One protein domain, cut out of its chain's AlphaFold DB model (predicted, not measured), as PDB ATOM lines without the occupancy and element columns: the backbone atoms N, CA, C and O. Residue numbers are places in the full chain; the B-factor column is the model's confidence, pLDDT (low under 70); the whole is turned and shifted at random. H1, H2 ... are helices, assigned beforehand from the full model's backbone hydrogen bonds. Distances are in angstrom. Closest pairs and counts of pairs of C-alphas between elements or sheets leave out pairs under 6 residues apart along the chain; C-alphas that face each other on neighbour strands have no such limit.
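Overview. This is residues 14 to 112 of the 402 residues of an uncharacterized protein of Bradyrhizobium sp. (strain ORS 278) (UniProt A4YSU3). Two pairs of helices that run opposite ways are laid crosswise: the hairpin of H1 and H2 on one side, and H4 beside H6 on the other, with H6 crossing H1 about perpendicularly. H5 packs slantwise on H1 toward one end of the longest axis, while the short H3 lies toward the other end, near H2. The 99 printed residues have six named helices, H1 to H6 in order, and no named strand; the class is all helix. The whole is compact, with a radius of gyration of the C-alphas of 12.8 A and spans of 39 by 28 by 20 A.

Arrangement. H1, residues 15 to 32, and H6, residues 99 to 111, are the hubs, touching three helices each. They touch about perpendicular at 89 degrees, through residues 16 to 23 of H1 and 104 to 109 of H6 alone; the closest C-alphas, of Ala 23 and Leu 105, are 5.2 A apart. With residues 24 to 31 alone, H1 touches H2, residues 38 to 45, in a helical hairpin at a shallow tilt of 13 degrees, closest at the C-alphas of Leu 27 and Arg 41, 5.7 A. H3, residues 50 to 55, is close to H2 but not clearly touching, with the C-alphas of Tyr 43 and Ala 53 closest at 6.7 A. H4, residues 62 to 74, touches H6 at a shallow tilt of 26 degrees, opposite ways; the closest C-alphas, of Ala 66 and Ile 110, are 5.5 A apart. H5, residues 78 to 91, touches residues 22 to 30 of H1 alone at a steep tilt of 51 degrees, opposite ways, closest at the C-alphas of Val 26 and Ala 87, 5.2 A. H2 and H6 only just touch, with 3 pairs of C-alphas within 8 A, the closest those of Ala 45 and Leu 109 at 6.3 A. H1 and H4 are apart. In all six helices every O i to N i+4 pair is within hydrogen-bond range.

Along the chain. H1, residues 15 to 32, begins at C-alpha 15, (564.014, 404.557, 319.527), and is 25.4 A long. H2, residues 38 to 45, and H3, residues 50 to 55, measure 10.4 A and 8.6 A. H4, residues 62 to 74, is 18.2 A long, and H5, residues 78 to 91, is 20.0 A. H6, residues 99 to 111, is 18.2 A long and ends at C-alpha 111, (555.673, 404.558, 307.521).

Size, cuts and confidence. The two C-alphas farthest apart, of Ala 55 and Arg 94, are 40.0 A apart. The printed part has no cut and no long link. The mean pLDDT of the printed part is 92.7, and residue 14 alone is under 70.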
ATOM      1  N   GLY A  14     568.256 406.916 318.764       63.03
ATOM      2  CA  GLY A  14     566.881 407.113 319.224       63.03
ATOM      3  C   GLY A  14     566.026 405.867 318.960       63.03
ATOM      4  O   GLY A  14     566.351 405.066 318.085       63.03
ATOM      5  N   GLU A  15     564.903 405.726 319.671       70.88
ATOM      6  CA  GLU A  15     564.014 404.557 319.527       70.88
ATOM      7  C   GLU A  15     563.513 404.353 318.083       70.88
ATOM      8  O   GLU A  15     563.268 403.224 317.677       70.88
ATOM      9  N   GLY A  16     563.380 405.427 317.293       75.56
ATOM     10  CA  GLY A  16     562.971 405.357 315.883       75.56
ATOM     11  C   GLY A  16     563.968 404.579 315.012       75.56
ATOM     12  O   GLY A  16     563.611 403.500 314.543       75.56
ATOM     13  N   PRO A  17     565.211 405.072 314.842       82.25
ATOM     14  CA  PRO A  17     566.248 404.363 314.087       82.25
ATOM     15  C   PRO A  17     566.537 402.941 314.591       82.25
ATOM     16  O   PRO A  17     566.781 402.044 313.787       82.25
ATOM     17  N   GLU A  18     566.480 402.708 315.909       85.56
ATOM     18  CA  GLU A  18     566.636 401.359 316.476       85.56
ATOM     19  C   GLU A  18     565.513 400.421 316.004       85.56
ATOM     20  O   GLU A  18     565.782 399.312 315.547       85.56
ATOM     21  N   ASN A  19     564.256 400.868 316.071       89.69
ATOM     22  CA  ASN A  19     563.105 400.071 315.649       89.69
ATOM     23  C   ASN A  19     563.059 399.863 314.127       89.69
ATOM     24  O   ASN A  19     562.580 398.825 313.678       89.69
ATOM     25  N   GLU A  20     563.562 400.811 313.332       90.38
ATOM     26  CA  GLU A  20     563.706 400.654 311.879       90.38
ATOM     27  C   GLU A  20     564.723 399.559 311.534       90.38
ATOM     28  O   GLU A  20     564.389 398.655 310.771       90.38
ATOM     29  N   SER A  21     565.899 399.579 312.172       91.88
ATOM     30  CA  SER A  21     566.926 398.536 312.020       91.88
ATOM     31  C   SER A  21     566.423 397.156 312.464       91.88
ATOM     32  O   SER A  21     566.576 396.163 311.755       91.88
ATOM     33  N   LEU A  22     565.742 397.085 313.615       94.38
ATOM     34  CA  LEU A  22     565.140 395.839 314.100       94.38
ATOM     35  C   LEU A  22     564.077 395.294 313.142       94.38
ATOM     36  O   LEU A  22     563.968 394.081 312.977       94.38
ATOM     37  N   ALA A  23     563.281 396.167 312.525       95.62
ATOM     38  CA  ALA A  23     562.273 395.743 311.566       95.62
ATOM     39  C   ALA A  23     562.903 395.159 310.289       95.62
ATOM     40  O   ALA A  23     562.366 394.186 309.760       95.62
ATOM     41  N   ASP A  24     564.043 395.690 309.835       95.75
ATOM     42  CA  ASP A  24     564.801 395.120 308.712       95.75
ATOM     43  C   ASP A  24     565.380 393.744 309.046       95.75
ATOM     44  O   ASP A  24     565.176 392.805 308.279       95.75
ATOM     45  N   GLU A  25     565.999 393.581 310.219       96.81
ATOM     46  CA  GLU A  25     566.510 392.269 310.643       96.81
ATOM     47  C   GLU A  25     565.381 391.233 310.742       96.81
ATOM     48  O   GLU A  25     565.563 390.073 310.376       96.81
ATOM     49  N   VAL A  26     564.187 391.637 311.195       97.62
ATOM     50  CA  VAL A  26     563.017 390.748 311.200       97.62
ATOM     51  C   VAL A  26     562.661 390.303 309.781       97.62
ATOM     52  O   VAL A  26     562.432 389.114 309.567       97.62
ATOM     53  N   LEU A  27     562.622 391.215 308.806       98.00
ATOM     54  CA  LEU A  27     562.341 390.857 307.412       98.00
ATOM     55  C   LEU A  27     563.422 389.934 306.830       98.00
ATOM     56  O   LEU A  27     563.090 388.957 306.154       98.00
ATOM     57  N   ASP A  28     564.695 390.199 307.124       97.81
ATOM     58  CA  ASP A  28     565.811 389.359 306.689       97.81
ATOM     59  C   ASP A  28     565.749 387.955 307.298       97.81
ATOM     60  O   ASP A  28     565.944 386.970 306.586       97.81
ATOM     61  N   GLU A  29     565.427 387.827 308.586       98.06
ATOM     62  CA  GLU A  29     565.305 386.527 309.252       98.06
ATOM     63  C   GLU A  29     564.085 385.734 308.761       98.06
ATOM     64  O   GLU A  29     564.164 384.519 308.560       98.06
ATOM     65  N   LEU A  30     562.961 386.405 308.492       98.00
ATOM     66  CA  LEU A  30     561.795 385.774 307.870       98.00
ATOM     67  C   LEU A  30     562.121 385.255 306.466       98.00
ATOM     68  O   LEU A  30     561.721 384.143 306.110       98.00
ATOM     69  N   HIS A  31     562.874 386.026 305.680       98.00
ATOM     70  CA  HIS A  31     563.321 385.606 304.357       98.00
ATOM     71  C   HIS A  31     564.311 384.433 304.427       98.00
ATOM     72  O   HIS A  31     564.144 383.439 303.717       98.00
ATOM     73  N   ARG A  32     565.296 384.502 305.334       97.75
ATOM     74  CA  ARG A  32     566.315 383.463 305.574       97.75
ATOM     75  C   ARG A  32     565.699 382.110 305.929       97.75
ATOM     76  O   ARG A  32     566.243 381.073 305.568       97.75
ATOM     77  N   ARG A  33     564.546 382.121 306.603       97.62
ATOM     78  CA  ARG A  33     563.759 380.927 306.955       97.62
ATOM     79  C   ARG A  33     562.711 380.531 305.917       97.62
ATOM     80  O   ARG A  33     561.917 379.632 306.184       97.62
ATOM     81  N   HIS A  34     562.682 381.195 304.763       97.19
ATOM     82  CA  HIS A  34     561.702 380.978 303.695       97.19
ATOM     83  C   HIS A  34     560.240 381.170 304.139       97.19
ATOM     84  O   HIS A  34     559.333 380.550 303.587       97.19
ATOM     85  N   LEU A  35     560.001 382.024 305.140       97.31
ATOM     86  CA  LEU A  35     558.652 382.390 305.588       97.31
ATOM     87  C   LEU A  35     558.050 383.510 304.733       97.31
ATOM     88  O   LEU A  35     556.830 383.629 304.661       97.31
ATOM     89  N   ILE A  36     558.905 384.298 304.078       97.06
ATOM     90  CA  ILE A  36     558.544 385.253 303.028       97.06
ATOM     91  C   ILE A  36     559.520 385.128 301.851       97.06
ATOM     92  O   ILE A  36     560.698 384.783 302.016       97.06
ATOM     93  N   SER A  37     559.041 385.421 300.648       96.25
ATOM     94  CA  SER A  37     559.872 385.514 299.445       96.25
ATOM     95  C   SER A  37     560.798 386.740 299.478       96.25
ATOM     96  O   SER A  37     560.570 387.689 300.230       96.25
ATOM     97  N   SER A  38     561.836 386.752 298.630       95.38
ATOM     98  CA  SER A  38     562.707 387.935 298.471       95.38
ATOM     99  C   SER A  38     561.898 389.162 298.047       95.38
ATOM    100  O   SER A  38     562.108 390.256 298.558       95.38
ATOM    101  N   THR A  39     560.927 388.976 297.151       94.56
ATOM    102  CA  THR A  39     560.081 390.068 296.666       94.56
ATOM    103  C   THR A  39     559.154 390.603 297.755       94.56
ATOM    104  O   THR A  39     558.985 391.813 297.869       94.56
ATOM    105  N   GLU A  40     558.594 389.737 298.605       95.81
ATOM    106  CA  GLU A  40     557.820 390.172 299.777       95.81
ATOM    107  C   GLU A  40     558.684 390.927 300.788       95.81
ATOM    108  O   GLU A  40     558.240 391.948 301.315       95.81
ATOM    109  N   ARG A  41     559.920 390.470 301.024       96.56
ATOM    110  CA  ARG A  41     560.886 391.172 301.875       96.56
ATOM    111  C   ARG A  41     561.104 392.599 301.380       96.56
ATOM    112  O   ARG A  41     560.889 393.543 302.137       96.56
ATOM    113  N   ASP A  42     561.452 392.761 300.106       94.31
ATOM    114  CA  ASP A  42     561.737 394.072 299.513       94.31
ATOM    115  C   ASP A  42     560.479 394.961 299.475       94.31
ATOM    116  O   ASP A  42     560.533 396.170 299.724       94.31
ATOM    117  N   TYR A  43     559.306 394.362 299.258       94.94
ATOM    118  CA  TYR A  43     558.011 395.038 299.320       94.94
ATOM    119  C   TYR A  43     557.668 395.575 300.719       94.94
ATOM    120  O   TYR A  43     557.296 396.749 300.872       94.94
ATOM    121  N   PHE A  44     557.821 394.763 301.766       95.50
ATOM    122  CA  PHE A  44     557.613 395.207 303.148       95.50
ATOM    123  C   PHE A  44     558.702 396.173 303.614       95.50
ATOM    124  O   PHE A  44     558.405 397.101 304.368       95.50
ATOM    125  N   ALA A  45     559.918 396.039 303.086       93.50
ATOM    126  CA  ALA A  45     561.003 396.974 303.335       93.50
ATOM    127  C   ALA A  45     560.800 398.332 302.641       93.50
ATOM    128  O   ALA A  45     561.462 399.299 303.007       93.50
ATOM    129  N   GLY A  46     559.879 398.436 301.676       91.19
ATOM    130  CA  GLY A  46     559.656 399.664 300.904       91.19
ATOM    131  C   GLY A  46     560.703 399.897 299.810       91.19
ATOM    132  O   GLY A  46     560.789 401.001 299.284       91.19
ATOM    133  N   ALA A  47     561.477 398.867 299.462       89.81
ATOM    134  CA  ALA A  47     562.466 398.882 298.385       89.81
ATOM    135  C   ALA A  47     561.870 398.487 297.016       89.81
ATOM    136  O   ALA A  47     562.558 398.545 296.005       89.81
ATOM    137  N   CYS A  48     560.595 398.096 296.986       87.50
ATOM    138  CA  CYS A  48     559.867 397.688 295.789       87.50
ATOM    139  C   CYS A  48     559.033 398.845 295.218       87.50
ATOM    140  O   CYS A  48     558.274 399.499 295.941       87.50
ATOM    141  N   THR A  49     559.092 399.057 293.906       87.38
ATOM    142  CA  THR A  49     558.181 399.961 293.191       87.38
ATOM    143  C   THR A  49     556.767 399.374 293.103       87.38
ATOM    144  O   THR A  49     556.553 398.169 293.249       87.38
ATOM    145  N   LYS A  50     555.767 400.218 292.804       87.12
ATOM    146  CA  LYS A  50     554.382 399.755 292.586       87.12
ATOM    147  C   LYS A  50     554.277 398.763 291.422       87.12
ATOM    148  O   LYS A  50     553.488 397.827 291.498       87.12
ATOM    149  N   THR A  51     555.066 398.959 290.366       88.81
ATOM    150  CA  THR A  51     555.075 398.086 289.184       88.81
ATOM    151  C   THR A  51     555.647 396.709 289.512       88.81
ATOM    152  O   THR A  51     555.049 395.702 289.148       88.81
ATOM    153  N   GLU A  52     556.759 396.655 290.250       90.31
ATOM    154  CA  GLU A  52     557.354 395.395 290.716       90.31
ATOM    155  C   GLU A  52     556.418 394.656 291.680       90.31
ATOM    156  O   GLU A  52     556.231 393.448 291.550       90.31
ATOM    157  N   ALA A  53     555.754 395.384 292.586       90.50
ATOM    158  CA  ALA A  53     554.769 394.803 293.492       90.50
ATOM    159  C   ALA A  53     553.604 394.176 292.711       90.50
ATOM    160  O   ALA A  53     553.245 393.026 292.954       90.50
ATOM    161  N   ALA A  54     553.059 394.895 291.723       91.50
ATOM    162  CA  ALA A  54     551.987 394.388 290.872       91.50
ATOM    163  C   ALA A  54     552.414 393.151 290.060       91.50
ATOM    164  O   ALA A  54     551.656 392.183 289.988       91.50
ATOM    165  N   ALA A  55     553.630 393.151 289.502       92.25
ATOM    166  CA  ALA A  55     554.186 392.009 288.770       92.25
ATOM    167  C   ALA A  55     554.357 390.762 289.655       92.25
ATOM    168  O   ALA A  55     554.235 389.640 289.172       92.25
ATOM    169  N   ALA A  56     554.582 390.957 290.955       91.50
ATOM    170  CA  ALA A  56     554.670 389.897 291.955       91.50
ATOM    171  C   ALA A  56     553.320 389.534 292.603       91.50
ATOM    172  O   ALA A  56     553.293 388.822 293.604       91.50
ATOM    173  N   HIS A  57     552.198 390.039 292.072       92.50
ATOM    174  CA  HIS A  57     550.855 389.875 292.643       92.50
ATOM    175  C   HIS A  57     550.722 390.380 294.095       92.50
ATOM    176  O   HIS A  57     549.879 389.917 294.868       92.50
ATOM    177  N   LEU A  58     551.540 391.364 294.474       93.06
ATOM    178  CA  LEU A  58     551.463 392.051 295.759       93.06
ATOM    179  C   LEU A  58     550.557 393.292 295.651       93.06
ATOM    180  O   LEU A  58     550.559 393.977 294.626       93.06
ATOM    181  N   PRO A  59     549.778 393.623 296.701       91.81
ATOM    182  CA  PRO A  59     548.894 394.783 296.667       91.81
ATOM    183  C   PRO A  59     549.656 396.099 296.484       91.81
ATOM    184  O   PRO A  59     550.612 396.380 297.202       91.81
ATOM    185  N   VAL A  60     549.193 396.955 295.576       91.06
ATOM    186  CA  VAL A  60     549.729 398.322 295.418       91.06
ATOM    187  C   VAL A  60     549.050 399.341 296.335       91.06
ATOM    188  O   VAL A  60     549.555 400.451 296.507       91.06
ATOM    189  N   ASP A  61     547.913 398.966 296.920       91.44
ATOM    190  CA  ASP A  61     547.179 399.774 297.888       91.44
ATOM    191  C   ASP A  61     547.948 399.840 299.228       91.44
ATOM    192  O   ASP A  61     548.225 398.793 299.833       91.44
ATOM    193  N   PRO A  62     548.295 401.047 299.721       93.06
ATOM    194  CA  PRO A  62     548.991 401.211 300.993       93.06
ATOM    195  C   PRO A  62     548.198 400.681 302.196       93.06
ATOM    196  O   PRO A  62     548.819 400.245 303.167       93.06
ATOM    197  N   VAL A  63     546.862 400.664 302.143       95.88
ATOM    198  CA  VAL A  63     546.026 400.116 303.220       95.88
ATOM    199  C   VAL A  63     546.210 398.604 303.323       95.88
ATOM    200  O   VAL A  63     546.482 398.081 304.405       95.88
ATOM    201  N   LEU A  64     546.120 397.897 302.193       95.75
ATOM    202  CA  LEU A  64     546.387 396.460 302.130       95.75
ATOM    203  C   LEU A  64     547.824 396.120 302.528       95.75
ATOM    204  O   LEU A  64     548.040 395.165 303.280       95.75
ATOM    205  N   ARG A  65     548.804 396.915 302.081       95.94
ATOM    206  CA  ARG A  65     550.203 396.767 302.509       95.94
ATOM    207  C   ARG A  65     550.325 396.872 304.026       95.94
ATOM    208  O   ARG A  65     550.950 396.016 304.649       95.94
ATOM    209  N   ALA A  66     549.716 397.899 304.619       96.81
ATOM    210  CA  ALA A  66     549.753 398.113 306.057       96.81
ATOM    211  C   ALA A  66     549.112 396.946 306.816       96.81
ATOM    212  O   ALA A  66     549.719 396.432 307.750       96.81
ATOM    213  N   ALA A  67     547.950 396.459 306.375       97.69
ATOM    214  CA  ALA A  67     547.301 395.306 306.994       97.69
ATOM    215  C   ALA A  67     548.157 394.031 306.916       97.69
ATOM    216  O   ALA A  67     548.280 393.331 307.920       97.69
ATOM    217  N   LYS A  68     548.807 393.750 305.775       97.06
ATOM    218  CA  LYS A  68     549.737 392.612 305.642       97.06
ATOM    219  C   LYS A  68     550.936 392.725 306.586       97.06
ATOM    220  O   LYS A  68     551.310 391.736 307.209       97.06
ATOM    221  N   ILE A  69     551.504 393.925 306.731       97.62
ATOM    222  CA  ILE A  69     552.584 394.176 307.693       97.62
ATOM    223  C   ILE A  69     552.094 393.906 309.116       97.62
ATOM    224  O   ILE A  69     552.739 393.167 309.849       97.62
ATOM    225  N   VAL A  70     550.943 394.446 309.521       97.56
ATOM    226  CA  VAL A  70     550.404 394.211 310.873       97.56
ATOM    227  C   VAL A  70     550.160 392.723 311.104       97.56
ATOM    228  O   VAL A  70     550.510 392.213 312.167       97.56
ATOM    229  N   GLN A  71     549.621 392.005 310.114       96.44
ATOM    230  CA  GLN A  71     549.411 390.560 310.200       96.44
ATOM    231  C   GLN A  71     550.723 389.812 310.478       96.44
ATOM    232  O   GLN A  71     550.743 388.913 311.316       96.44
ATOM    233  N   LEU A  72     551.831 390.205 309.840       96.19
ATOM    234  CA  LEU A  72     553.143 389.582 310.043       96.19
ATOM    235  C   LEU A  72     553.600 389.629 311.510       96.19
ATOM    236  O   LEU A  72     554.174 388.667 312.007       96.19
ATOM    237  N   PHE A  73     553.296 390.720 312.216       96.50
ATOM    238  CA  PHE A  73     553.683 390.927 313.618       96.50
ATOM    239  C   PHE A  73     552.609 390.523 314.638       96.50
ATOM    240  O   PHE A  73     552.844 390.607 315.842       96.50
ATOM    241  N   THR A  74     551.429 390.108 314.176       95.62
ATOM    242  CA  THR A  74     550.290 389.722 315.032       95.62
ATOM    243  C   THR A  74     549.817 388.287 314.799       95.62
ATOM    244  O   THR A  74     548.905 387.816 315.475       95.62
ATOM    245  N   THR A  75     550.437 387.577 313.855       92.88
ATOM    246  CA  THR A  75     550.124 386.184 313.545       92.88
ATOM    247  C   THR A  75     550.391 385.257 314.729       92.88
ATOM    248  O   THR A  75     551.330 385.449 315.502       92.88
ATOM    249  N   SER A  76     549.591 384.196 314.831       89.62
ATOM    250  CA  SER A  76     549.811 383.103 315.779       89.62
ATOM    251  C   SER A  76     550.730 381.999 315.231       89.62
ATOM    252  O   SER A  76     550.821 380.943 315.849       89.62
ATOM    253  N   ASP A  77     551.356 382.184 314.060       94.12
ATOM    254  CA  ASP A  77     552.323 381.221 313.510       94.12
ATOM    255  C   ASP A  77     553.615 381.235 314.342       94.12
ATOM    256  O   ASP A  77     554.381 382.204 314.327       94.12
ATOM    257  N   GLU A  78     553.869 380.140 315.059       95.12
ATOM    258  CA  GLU A  78     555.040 379.987 315.926       95.12
ATOM    259  C   GLU A  78     556.364 380.132 315.167       95.12
ATOM    260  O   GLU A  78     557.341 380.619 315.735       95.12
ATOM    261  N   ARG A  79     556.406 379.782 313.874       97.06
ATOM    262  CA  ARG A  79     557.615 379.919 313.048       97.06
ATOM    263  C   ARG A  79     557.962 381.386 312.820       97.06
ATOM    264  O   ARG A  79     559.135 381.751 312.874       97.06
ATOM    265  N   VAL A  80     556.944 382.220 312.607       96.06
ATOM    266  CA  VAL A  80     557.092 383.677 312.473       96.06
ATOM    267  C   VAL A  80     557.470 384.290 313.819       96.06
ATOM    268  O   VAL A  80     558.409 385.081 313.886       96.06
ATOM    269  N   ALA A  81     556.812 383.879 314.906       94.44
ATOM    270  CA  ALA A  81     557.139 384.354 316.250       94.44
ATOM    271  C   ALA A  81     558.588 384.021 316.654       94.44
ATOM    272  O   ALA A  81     559.270 384.848 317.261       94.44
ATOM    273  N   GLU A  82     559.078 382.833 316.293       96.62
ATOM    274  CA  GLU A  82     560.465 382.428 316.525       96.62
ATOM    275  C   GLU A  82     561.455 383.202 315.644       96.62
ATOM    276  O   GLU A  82     562.500 383.624 316.134       96.62
ATOM    277  N   ALA A  83     561.128 383.450 314.372       96.94
ATOM    278  CA  ALA A  83     561.947 384.293 313.498       96.94
ATOM    279  C   ALA A  83     562.105 385.709 314.076       96.94
ATOM    280  O   ALA A  83     563.219 386.209 314.222       96.94
ATOM    281  N   ILE A  84     560.999 386.320 314.515       96.06
ATOM    282  CA  ILE A  84     561.018 387.625 315.186       96.06
ATOM    283  C   ILE A  84     561.871 387.567 316.457       96.06
ATOM    284  O   ILE A  84     562.646 388.484 316.728       96.06
ATOM    285  N   ARG A  85     561.756 386.493 317.246       94.75
ATOM    286  CA  ARG A  85     562.546 386.324 318.468       94.75
ATOM    287  C   ARG A  85     564.037 386.288 318.186       94.75
ATOM    288  O   ARG A  85     564.783 386.994 318.864       94.75
ATOM    289  N   VAL A  86     564.468 385.512 317.197       95.44
ATOM    290  CA  VAL A  86     565.882 385.425 316.821       95.44
ATOM    291  C   VAL A  86     566.399 386.763 316.300       95.44
ATOM    292  O   VAL A  86     567.427 387.222 316.787       95.44
ATOM    293  N   ALA A  87     565.657 387.441 315.423       94.69
ATOM    294  CA  ALA A  87     566.026 388.764 314.914       94.69
ATOM    295  C   ALA A  87     566.147 389.828 316.023       94.69
ATOM    296  O   ALA A  87     567.104 390.597 316.073       94.69
ATOM    297  N   VAL A  88     565.192 389.871 316.956       92.88
ATOM    298  CA  VAL A  88     565.227 390.853 318.051       92.88
ATOM    299  C   VAL A  88     566.368 390.551 319.019       92.88
ATOM    300  O   VAL A  88     567.054 391.473 319.456       92.88
ATOM    301  N   THR A  89     566.588 389.279 319.358       91.00
ATOM    302  CA  THR A  89     567.625 388.887 320.327       91.00
ATOM    303  C   THR A  89     569.042 388.951 319.761       91.00
ATOM    304  O   THR A  89     569.965 389.206 320.536       91.00
ATOM    305  N   SER A  90     569.228 388.791 318.444       88.94
ATOM    306  CA  SER A  90     570.529 388.971 317.786       88.94
ATOM    307  C   SER A  90     570.992 390.430 317.811       88.94
ATOM    308  O   SER A  90     572.181 390.693 317.978       88.94
ATOM    309  N   GLN A  91     570.054 391.375 317.711       87.00
ATOM    310  CA  GLN A  91     570.329 392.814 317.709       87.00
ATOM    311  C   GLN A  91     570.280 393.437 319.114       87.00
ATOM    312  O   GLN A  91     570.986 394.404 319.400       87.00
ATOM    313  N   SER A  92     569.454 392.906 320.023       82.25
ATOM    314  CA  SER A  92     569.301 393.452 321.373       82.25
ATOM    315  C   SER A  92     568.905 392.402 322.407       82.25
ATOM    316  O   SER A  92     567.819 391.831 322.381       82.25
ATOM    317  N   THR A  93     569.735 392.247 323.438       76.00
ATOM    318  CA  THR A  93     569.422 391.410 324.610       76.00
ATOM    319  C   THR A  93     568.518 392.109 325.631       76.00
ATOM    320  O   THR A  93     568.062 391.488 326.590       76.00
ATOM    321  N   ARG A  94     568.253 393.413 325.456       81.00
ATOM    322  CA  ARG A  94     567.488 394.232 326.414       81.00
ATOM    323  C   ARG A  94     566.000 394.320 326.077       81.00
ATOM    324  O   ARG A  94     565.187 394.549 326.974       81.00
ATOM    325  N   LYS A  95     565.628 394.188 324.800       84.62
ATOM    326  CA  LYS A  95     564.243 394.365 324.344       84.62
ATOM    327  C   LYS A  95     563.418 393.121 324.667       84.62
ATOM    328  O   LYS A  95     563.780 392.000 324.326       84.62
ATOM    329  N   ARG A  96     562.269 393.327 325.314       87.25
ATOM    330  CA  ARG A  96     561.278 392.269 325.537       87.25
ATOM    331  C   ARG A  96     560.300 392.233 324.369       87.25
ATOM    332  O   ARG A  96     559.698 393.253 324.032       87.25
ATOM    333  N   ILE A  97     560.102 391.044 323.810       91.19
ATOM    334  CA  ILE A  97     559.127 390.800 322.745       91.19
ATOM    335  C   ILE A  97     557.733 390.904 323.358       91.19
ATOM    336  O   ILE A  97     557.302 390.057 324.136       91.19
ATOM    337  N   THR A  98     557.056 392.005 323.060       93.62
ATOM    338  CA  THR A  98     555.736 392.354 323.591       93.62
ATOM    339  C   THR A  98     554.865 392.875 322.455       93.62
ATOM    340  O   THR A  98     555.396 393.357 321.456       93.62
ATOM    341  N   ALA A  99     553.540 392.872 322.628       94.00
ATOM    342  CA  ALA A  99     552.614 393.479 321.664       94.00
ATOM    343  C   ALA A  99     552.974 394.947 321.347       94.00
ATOM    344  O   ALA A  99     552.834 395.395 320.213       94.00
ATOM    345  N   LYS A 100     553.513 395.681 322.334       93.81
ATOM    346  CA  LYS A 100     554.027 397.042 322.140       93.81
ATOM    347  C   LYS A 100     555.180 397.074 321.132       93.81
ATOM    348  O   LYS A 100     555.114 397.851 320.189       93.81
ATOM    349  N   LEU A 101     556.201 396.232 321.316       94.69
ATOM    350  CA  LEU A 101     557.332 396.160 320.384       94.69
ATOM    351  C   LEU A 101     556.857 395.756 318.982       94.69
ATOM    352  O   LEU A 101     557.236 396.387 318.008       94.69
ATOM    353  N   MET A 102     555.976 394.757 318.882       96.56
ATOM    354  CA  MET A 102     555.407 394.317 317.601       96.56
ATOM    355  C   MET A 102     554.700 395.459 316.858       96.56
ATOM    356  O   MET A 102     554.927 395.653 315.666       96.56
ATOM    357  N   ASN A 103     553.912 396.271 317.569       96.44
ATOM    358  CA  ASN A 103     553.281 397.453 316.984       96.44
ATOM    359  C   ASN A 103     554.301 398.506 316.538       96.44
ATOM    360  O   ASN A 103     554.085 399.165 315.522       96.44
ATOM    361  N   GLU A 104     555.388 398.698 317.290       95.44
ATOM    362  CA  GLU A 104     556.455 399.640 316.937       95.44
ATOM    363  C   GLU A 104     557.196 399.212 315.662       95.44
ATOM    364  O   GLU A 104     557.379 400.044 314.773       95.44
ATOM    365  N   LEU A 105     557.541 397.925 315.532       96.50
ATOM    366  CA  LEU A 105     558.191 397.376 314.336       96.50
ATOM    367  C   LEU A 105     557.264 397.425 313.111       96.50
ATOM    368  O   LEU A 105     557.663 397.910 312.053       96.50
ATOM    369  N   ALA A 106     555.999 397.020 313.266       97.44
ATOM    370  CA  ALA A 106     555.003 397.132 312.200       97.44
ATOM    371  C   ALA A 106     554.830 398.592 311.745       97.44
ATOM    372  O   ALA A 106     554.829 398.884 310.551       97.44
ATOM    373  N   THR A 107     554.746 399.530 312.695       96.31
ATOM    374  CA  THR A 107     554.641 400.966 312.402       96.31
ATOM    375  C   THR A 107     555.851 401.470 311.617       96.31
ATOM    376  O   THR A 107     555.665 402.207 310.651       96.31
ATOM    377  N   ALA A 108     557.069 401.055 311.979       95.19
ATOM    378  CA  ALA A 108     558.284 401.443 311.262       95.19
ATOM    379  C   ALA A 108     558.223 401.052 309.772       95.19
ATOM    380  O   ALA A 108     558.497 401.887 308.913       95.19
ATOM    381  N   LEU A 109     557.773 399.833 309.450       96.31
ATOM    382  CA  LEU A 109     557.634 399.372 308.059       96.31
ATOM    383  C   LEU A 109     556.476 400.041 307.300       96.31
ATOM    384  O   LEU A 109     556.575 400.297 306.094       96.31
ATOM    385  N   ILE A 110     555.363 400.333 307.982       95.56
ATOM    386  CA  ILE A 110     554.210 401.011 307.371       95.56
ATOM    387  C   ILE A 110     554.595 402.424 306.923       95.56
ATOM    388  O   ILE A 110     554.265 402.829 305.807       95.56
ATOM    389  N   LEU A 111     555.321 403.159 307.768       92.38
ATOM    390  CA  LEU A 111     555.673 404.558 307.521       92.38
ATOM    391  C   LEU A 111     556.633 404.766 306.351       92.38
ATOM    392  O   LEU A 111     556.670 405.866 305.812       92.38
ATOM    393  N   ARG A 112     557.339 403.729 305.888       88.62
ATOM    394  CA  ARG A 112     558.208 403.824 304.699       88.62
ATOM    395  C   ARG A 112     557.452 404.211 303.429       88.62
ATOM    396  O   ARG A 112     558.035 404.785 302.519       88.62
TER     397      ARG A 112